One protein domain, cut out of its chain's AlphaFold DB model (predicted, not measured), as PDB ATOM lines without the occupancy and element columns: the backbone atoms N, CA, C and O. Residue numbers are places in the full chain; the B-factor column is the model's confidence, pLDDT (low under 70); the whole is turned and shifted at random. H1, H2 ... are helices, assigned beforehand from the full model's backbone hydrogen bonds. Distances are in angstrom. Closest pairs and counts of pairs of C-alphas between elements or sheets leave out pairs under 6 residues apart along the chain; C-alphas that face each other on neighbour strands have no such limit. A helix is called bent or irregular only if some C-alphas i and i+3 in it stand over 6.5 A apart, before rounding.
ATOM      1  N   LYS A 122     148.479 198.781 260.662       85.69
ATOM      2  CA  LYS A 122     148.503 197.997 259.418       85.69
ATOM      3  C   LYS A 122     149.916 197.512 259.083       85.69
ATOM      4  O   LYS A 122     150.092 196.377 258.646       85.69
ATOM      5  N   LYS A 123     150.938 198.337 259.333       88.81
ATOM      6  CA  LYS A 123     152.355 197.993 259.130       88.81
ATOM      7  C   LYS A 123     152.847 196.968 260.160       88.81
ATOM      8  O   LYS A 123     153.609 196.077 259.798       88.81
ATOM      9  N   GLU A 124     152.398 197.051 261.410       82.75
ATOM     10  CA  GLU A 124     152.646 196.050 262.461       82.75
ATOM     11  C   GLU A 124     151.946 194.714 262.148       82.75
ATOM     12  O   GLU A 124     152.579 193.657 262.198       82.75
ATOM     13  N   ALA A 125     150.674 194.751 261.739       84.50
ATOM     14  CA  ALA A 125     149.901 193.569 261.358       84.50
ATOM     15  C   ALA A 125     150.544 192.813 260.182       84.50
ATOM     16  O   ALA A 125     150.755 191.604 260.275       84.50
ATOM     17  N   VAL A 126     150.945 193.524 259.119       90.19
ATOM     18  CA  VAL A 126     151.631 192.925 257.960       90.19
ATOM     19  C   VAL A 126     153.003 192.351 258.339       90.19
ATOM     20  O   VAL A 126     153.332 191.250 257.901       90.19
ATOM     21  N   LYS A 127     153.795 193.022 259.195       88.25
ATOM     22  CA  LYS A 127     155.044 192.436 259.729       88.25
ATOM     23  C   LYS A 127     154.775 191.123 260.468       88.25
ATOM     24  O   LYS A 127     155.524 190.167 260.283       88.25
ATOM     25  N   LYS A 128     153.736 191.082 261.309       87.31
ATOM     26  CA  LYS A 128     153.376 189.897 262.098       87.31
ATOM     27  C   LYS A 128     152.919 188.745 261.203       87.31
ATOM     28  O   LYS A 128     153.421 187.637 261.356       87.31
ATOM     29  N   GLU A 129     152.043 189.003 260.235       89.31
ATOM     30  CA  GLU A 129     151.561 187.977 259.301       89.31
ATOM     31  C   GLU A 129     152.698 187.427 258.420       89.31
ATOM     32  O   GLU A 129     152.806 186.213 258.243       89.31
ATOM     33  N   LEU A 130     153.622 188.283 257.959       89.12
ATOM     34  CA  LEU A 130     154.845 187.850 257.268       89.12
ATOM     35  C   LEU A 130     155.772 187.017 258.167       89.12
ATOM     36  O   LEU A 130     156.353 186.037 257.698       89.12
ATOM     37  N   TYR A 131     155.908 187.378 259.446       90.00
ATOM     38  CA  TYR A 131     156.709 186.633 260.418       90.00
ATOM     39  C   TYR A 131     156.121 185.241 260.682       90.00
ATOM     40  O   TYR A 131     156.819 184.240 260.525       90.00
ATOM     41  N   ASP A 132     154.826 185.163 260.993       88.38
ATOM     42  CA  ASP A 132     154.123 183.903 261.238       88.38
ATOM     43  C   ASP A 132     154.129 183.008 259.980       88.38
ATOM     44  O   ASP A 132     154.366 181.799 260.076       88.38
ATOM     45  N   ALA A 133     153.974 183.585 258.781       91.75
ATOM     46  CA  ALA A 133     154.090 182.862 257.514       91.75
ATOM     47  C   ALA A 133     155.513 182.332 257.248       91.75
ATOM     48  O   ALA A 133     155.668 181.191 256.806       91.75
ATOM     49  N   ALA A 134     156.558 183.119 257.530       88.06
ATOM     50  CA  ALA A 134     157.948 182.686 257.383       88.06
ATOM     51  C   ALA A 134     158.293 181.555 258.365       88.06
ATOM     52  O   ALA A 134     158.833 180.523 257.965       88.06
ATOM     53  N   VAL A 135     157.907 181.705 259.634       90.62
ATOM     54  CA  VAL A 135     158.110 180.700 260.685       90.62
ATOM     55  C   VAL A 135     157.370 179.395 260.368       90.62
ATOM     56  O   VAL A 135     157.939 178.312 260.518       90.62
ATOM     57  N   ASN A 136     156.130 179.467 259.875       89.88
ATOM     58  CA  ASN A 136     155.378 178.271 259.487       89.88
ATOM     59  C   ASN A 136     155.955 177.604 258.220       89.88
ATOM     60  O   ASN A 136     155.945 176.378 258.137       89.88
ATOM     61  N   LYS A 137     156.544 178.361 257.277       91.94
ATOM     62  CA  LYS A 137     157.326 177.779 256.165       91.94
ATOM     63  C   LYS A 137     158.595 177.075 256.653       91.94
ATOM     64  O   LYS A 137     158.870 175.970 256.191       91.94
ATOM     65  N   LEU A 138     159.330 177.642 257.619       81.00
ATOM     66  CA  LEU A 138     160.477 176.956 258.234       81.00
ATOM     67  C   LEU A 138     160.058 175.641 258.913       81.00
ATOM     68  O   LEU A 138     160.736 174.633 258.741       81.00
ATOM     69  N   ALA A 139     158.913 175.598 259.602       84.31
ATOM     70  CA  ALA A 139     158.415 174.380 260.254       84.31
ATOM     71  C   ALA A 139     158.096 173.211 259.286       84.31
ATOM     72  O   ALA A 139     157.993 172.055 259.714       84.31
ATOM     73  N   LEU A 140     157.967 173.488 257.984       90.94
ATOM     74  CA  LEU A 140     157.809 172.477 256.934       90.94
ATOM     75  C   LEU A 140     159.152 172.038 256.314       90.94
ATOM     76  O   LEU A 140     159.226 170.954 255.742       90.94
ATOM     77  N   ALA A 141     160.227 172.818 256.477       85.44
ATOM     78  CA  ALA A 141     161.552 172.581 255.891       85.44
ATOM     79  C   ALA A 141     162.401 171.540 256.665       85.44
ATOM     80  O   ALA A 141     163.575 171.760 256.970       85.44
ATOM     81  N   GLY A 142     161.805 170.394 257.001       83.38
ATOM     82  CA  GLY A 142     162.490 169.286 257.677       83.38
ATOM     83  C   GLY A 142     162.859 169.550 259.151       83.38
ATOM     84  O   GLY A 142     162.368 170.503 259.763       83.38
ATOM     85  N   PRO A 143     163.699 168.692 259.766       72.25
ATOM     86  CA  PRO A 143     163.961 168.724 261.209       72.25
ATOM     87  C   PRO A 143     164.664 170.011 261.668       72.25
ATOM     88  O   PRO A 143     164.237 170.627 262.644       72.25
ATOM     89  N   TYR A 144     165.679 170.473 260.932       73.12
ATOM     90  CA  TYR A 144     166.383 171.723 261.244       73.12
ATOM     91  C   TYR A 144     165.490 172.959 261.055       73.12
ATOM     92  O   TYR A 144     165.538 173.880 261.871       73.12
ATOM     93  N   GLY A 145     164.609 172.953 260.046       88.19
ATOM     94  CA  GLY A 145     163.600 173.995 259.858       88.19
ATOM     95  C   GLY A 145     162.612 174.081 261.027       88.19
ATOM     96  O   GLY A 145     162.319 175.176 261.509       88.19
ATOM     97  N   ARG A 146     162.167 172.935 261.565       83.94
ATOM     98  CA  ARG A 146     161.331 172.873 262.780       83.94
ATOM     99  C   ARG A 146     162.049 173.415 264.011       83.94
ATOM    100  O   ARG A 146     161.464 174.225 264.724       83.94
ATOM    101  N   ALA A 147     163.306 173.028 264.236       73.75
ATOM    102  CA  ALA A 147     164.102 173.547 265.349       73.75
ATOM    103  C   ALA A 147     164.247 175.079 265.274       73.75
ATOM    104  O   ALA A 147     163.959 175.781 266.245       73.75
ATOM    105  N   ALA A 148     164.590 175.616 264.099       81.56
ATOM    106  CA  ALA A 148     164.679 177.056 263.876       81.56
ATOM    107  C   ALA A 148     163.322 177.771 264.049       81.56
ATOM    108  O   ALA A 148     163.267 178.833 264.667       81.56
ATOM    109  N   ALA A 149     162.214 177.184 263.585       86.62
ATOM    110  CA  ALA A 149     160.872 177.732 263.794       86.62
ATOM    111  C   ALA A 149     160.475 177.788 265.284       86.62
ATOM    112  O   ALA A 149     159.858 178.765 265.709       86.62
ATOM    113  N   ILE A 150     160.854 176.786 266.086       83.94
ATOM    114  CA  ILE A 150     160.637 176.774 267.544       83.94
ATOM    115  C   ILE A 150     161.447 177.890 268.216       83.94
ATOM    116  O   ILE A 150     160.884 178.673 268.981       83.94
ATOM    117  N   VAL A 151     162.738 178.020 267.882       80.44
ATOM    118  CA  VAL A 151     163.602 179.094 268.409       80.44
ATOM    119  C   VAL A 151     163.042 180.474 268.055       80.44
ATOM    120  O   VAL A 151     162.946 181.329 268.932       80.44
ATOM    121  N   LEU A 152     162.595 180.687 266.812       83.94
ATOM    122  CA  LEU A 152     161.965 181.944 266.397       83.94
ATOM    123  C   LEU A 152     160.700 182.248 267.223       83.94
ATOM    124  O   LEU A 152     160.609 183.337 267.789       83.94
ATOM    125  N   LYS A 153     159.778 181.286 267.401       87.44
ATOM    126  CA  LYS A 153     158.581 181.478 268.252       87.44
ATOM    127  C   LYS A 153     158.921 181.804 269.715       87.44
ATOM    128  O   LYS A 153     158.125 182.467 270.377       87.44
ATOM    129  N   ALA A 154     160.096 181.409 270.210       78.94
ATOM    130  CA  ALA A 154     160.561 181.746 271.556       78.94
ATOM    131  C   ALA A 154     161.151 183.169 271.690       78.94
ATOM    132  O   ALA A 154     161.157 183.707 272.797       78.94
ATOM    133  N   ILE A 155     161.609 183.825 270.611       76.50
ATOM    134  CA  ILE A 155     162.287 185.141 270.686       76.50
ATOM    135  C   ILE A 155     161.462 186.234 271.402       76.50
ATOM    136  O   ILE A 155     162.045 186.952 272.221       76.50
ATOM    137  N   PRO A 156     160.140 186.394 271.176       75.81
ATOM    138  CA  PRO A 156     159.339 187.379 271.911       75.81
ATOM    139  C   PRO A 156     159.290 187.108 273.424       75.81
ATOM    140  O   PRO A 156     159.343 188.042 274.223       75.81
ATOM    141  N   TRP A 157     159.256 185.831 273.821       70.06
ATOM    142  CA  TRP A 157     159.349 185.406 275.221       70.06
ATOM    143  C   TRP A 157     160.740 185.682 275.803       70.06
ATOM    144  O   TRP A 157     160.847 186.274 276.874       70.06
ATOM    145  N   ILE A 158     161.804 185.339 275.071       62.97
ATOM    146  CA  ILE A 158     163.196 185.594 275.472       62.97
ATOM    147  C   ILE A 158     163.444 187.096 275.668       62.97
ATOM    148  O   ILE A 158     164.077 187.480 276.647       62.97
ATOM    149  N   LYS A 159     162.884 187.967 274.816       61.19
ATOM    150  CA  LYS A 159     162.940 189.427 275.019       61.19
ATOM    151  C   LYS A 159     162.180 189.892 276.262       61.19
ATOM    152  O   LYS A 159     162.675 190.767 276.962       61.19
ATOM    153  N   LYS A 160     161.002 189.324 276.548       62.00
ATOM    154  CA  LYS A 160     160.195 189.687 277.728       62.00
ATOM    155  C   LYS A 160     160.825 189.221 279.049       62.00
ATOM    156  O   LYS A 160     160.611 189.858 280.074       62.00
ATOM    157  N   TYR A 161     161.587 188.128 279.023       65.25
ATOM    158  CA  TYR A 161     162.085 187.452 280.223       65.25
ATOM    159  C   TYR A 161     163.614 187.337 280.306       65.25
ATOM    160  O   TYR A 161     164.070 186.554 281.125       65.25
ATOM    161  N   TRP A 162     164.395 188.092 279.514       57.22
ATOM    162  CA  TRP A 162     165.851 187.947 279.249       57.22
ATOM    163  C   TRP A 162     166.721 187.395 280.398       57.22
ATOM    164  O   TRP A 162     167.565 186.530 280.172       57.22
ATOM    165  N   HIS A 163     166.502 187.842 281.635       49.53
ATOM    166  CA  HIS A 163     167.199 187.351 282.831       49.53
ATOM    167  C   HIS A 163     167.048 185.830 283.054       49.53
ATOM    168  O   HIS A 163     168.015 185.166 283.412       49.53
ATOM    169  N   ILE A 164     165.863 185.265 282.793       50.78
ATOM    170  CA  ILE A 164     165.543 183.844 282.990       50.78
ATOM    171  C   ILE A 164     166.312 182.936 282.014       50.78
ATOM    172  O   ILE A 164     167.033 182.071 282.504       50.78
ATOM    173  N   PRO A 165     166.248 183.091 280.672       46.62
ATOM    174  CA  PRO A 165     167.038 182.259 279.775       46.62
ATOM    175  C   PRO A 165     168.542 182.508 279.918       46.62
ATOM    176  O   PRO A 165     169.292 181.579 279.666       46.62
ATOM    177  N   VAL A 166     169.015 183.677 280.374       54.81
ATOM    178  CA  VAL A 166     170.443 183.849 280.710       54.81
ATOM    179  C   VAL A 166     170.836 182.977 281.907       54.81
ATOM    180  O   VAL A 166     171.795 182.218 281.800       54.81
ATOM    181  N   VAL A 167     170.080 183.006 283.011       52.91
ATOM    182  CA  VAL A 167     170.330 182.135 284.177       52.91
ATOM    183  C   VAL A 167     170.180 180.653 283.813       52.91
ATOM    184  O   VAL A 167     170.988 179.833 284.238       52.91
ATOM    185  N   LEU A 168     169.197 180.300 282.982       53.56
ATOM    186  CA  LEU A 168     168.934 178.920 282.569       53.56
ATOM    187  C   LEU A 168     169.989 178.409 281.568       53.56
ATOM    188  O   LEU A 168     170.419 177.266 281.681       53.56
ATOM    189  N   ILE A 169     170.490 179.251 280.655       59.28
ATOM    190  CA  ILE A 169     171.636 178.925 279.786       59.28
ATOM    191  C   ILE A 169     172.914 178.783 280.616       59.28
ATOM    192  O   ILE A 169     173.644 177.823 280.405       59.28
ATOM    193  N   LEU A 170     173.175 179.666 281.589       53.84
ATOM    194  CA  LEU A 170     174.314 179.518 282.504       53.84
ATOM    195  C   LEU A 170     174.206 178.230 283.338       53.84
ATOM    196  O   LEU A 170     175.197 177.519 283.487       53.84
ATOM    197  N   GLY A 171     173.004 177.874 283.800       65.12
ATOM    198  CA  GLY A 171     172.724 176.602 284.468       65.12
ATOM    199  C   GLY A 171     172.946 175.385 283.563       65.12
ATOM    200  O   GLY A 171     173.597 174.430 283.977       65.12
ATOM    201  N   ILE A 172     172.485 175.425 282.309       57.81
ATOM    202  CA  ILE A 172     172.734 174.365 281.319       57.81
ATOM    203  C   ILE A 172     174.227 174.263 280.985       57.81
ATOM    204  O   ILE A 172     174.745 173.155 280.923       57.81
ATOM    205  N   VAL A 173     174.943 175.379 280.826       58.81
ATOM    206  CA  VAL A 173     176.401 175.388 280.615       58.81
ATOM    207  C   VAL A 173     177.126 174.788 281.822       58.81
ATOM    208  O   VAL A 173     178.024 173.975 281.635       58.81
ATOM    209  N   PHE A 174     176.701 175.099 283.049       58.84
ATOM    210  CA  PHE A 174     177.256 174.517 284.275       58.84
ATOM    211  C   PHE A 174     176.980 173.004 284.394       58.84
ATOM    212  O   PHE A 174     177.869 172.236 284.764       58.84
ATOM    213  N   ILE A 175     175.775 172.551 284.029       58.50
ATOM    214  CA  ILE A 175     175.399 171.127 284.015       58.50
ATOM    215  C   ILE A 175     176.156 170.369 282.914       58.50
ATOM    216  O   ILE A 175     176.690 169.296 283.176       58.50
ATOM    217  N   LEU A 176     176.257 170.924 281.704       47.22
ATOM    218  CA  LEU A 176     177.004 170.317 280.598       47.22
ATOM    219  C   LEU A 176     178.513 170.294 280.867       47.22
ATOM    220  O   LEU A 176     179.152 169.298 280.547       47.22
ATOM    221  N   ALA A 177     179.072 171.324 281.511       49.97
ATOM    222  CA  ALA A 177     180.449 171.301 282.001       49.97
ATOM    223  C   ALA A 177     180.645 170.190 283.047       49.97
ATOM    224  O   ALA A 177     181.553 169.379 282.907       49.97
ATOM    225  N   SER A 178     179.742 170.081 284.028       52.72
ATOM    226  CA  SER A 178     179.784 169.025 285.053       52.72
ATOM    227  C   SER A 178     179.721 167.615 284.446       52.72
ATOM    228  O   SER A 178     180.483 166.733 284.837       52.72
ATOM    229  N   LEU A 179     178.849 167.400 283.454       45.69
ATOM    230  CA  LEU A 179     178.733 166.125 282.736       45.69
ATOM    231  C   LEU A 179     179.956 165.840 281.848       45.69
ATOM    232  O   LEU A 179     180.405 164.696 281.784       45.69
TER     233      LEU A 179
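What this domain is: This is residues 122 to 179 of the 498 residues of an uncharacterized protein of uncultured bacterium (UniProt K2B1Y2). Three helices follow one another in a flat, open zigzag: H1 and H2 make a V-shaped helical hairpin that meets near its link, and H3 folds back from the far end of H2 and sticks out as an arm over residues 167 to 179. The three helices do not close round a shared core, and the early part of H1, residues 122 to 130, also stands free. The printed part has 58 residues with three named helices in the order H1, H2, H3 and no named strand, and its class is all helix. It is only just loose, close to extended, with a radius of gyration of the C-alphas of 15.1 A, and its C-alphas span 47 by 28 by 7 A.

Where its parts are: H1 runs from residue 122 to 140, 27.3 A from first to last C-alpha, beginning with C-alpha 122 at (148.503, 197.997, 259.418). H2 covers residues 142 to 161, 29.0 A long, from C-alpha 142 at (162.490, 169.286, 257.677). It has a kink of 36 degrees near residue 155 and is only just irregular, with C-alphas 153 and 156 being 7.0 A apart. H3 covers residues 163 to 179, 24.2 A long, and ends with C-alpha 179 at (178.733, 166.125, 282.736).

How they stand to each other: H1 and H2 form a helical hairpin and run opposite ways at a steep tilt of 39 degrees. They touch through residues 135 to 140 of H1 and 145 to 153 of H2 alone, and their closest C-alphas, those of Ala 139 and Arg 146, are 4.1 A apart. H2 and H3 are close but not clearly touching, their closest C-alphas being those of Ile 158 and Pro 165, 6.7 A apart. They run opposite ways at a steep tilt of 53 degrees. H1 and H3 are apart. In H3 every O i to N i+4 pair is within hydrogen-bond range, while in H1 14 of 15 and in H2 14 of 16 are.

The domain as a whole: The two C-alphas farthest apart are those of Lys 122 and Ser 178, at 49.7 A. Without the stretches that stand free, 30 residues remain, spanning 28 by 18 by 6 A. The printed part has no cut, and both links, H1 to H2 and H2 to H3, are tight, with 1 residue each. The mean pLDDT of the printed part is 73.5; residues 158 to 179 are under 70, and the mean for H3 is 54.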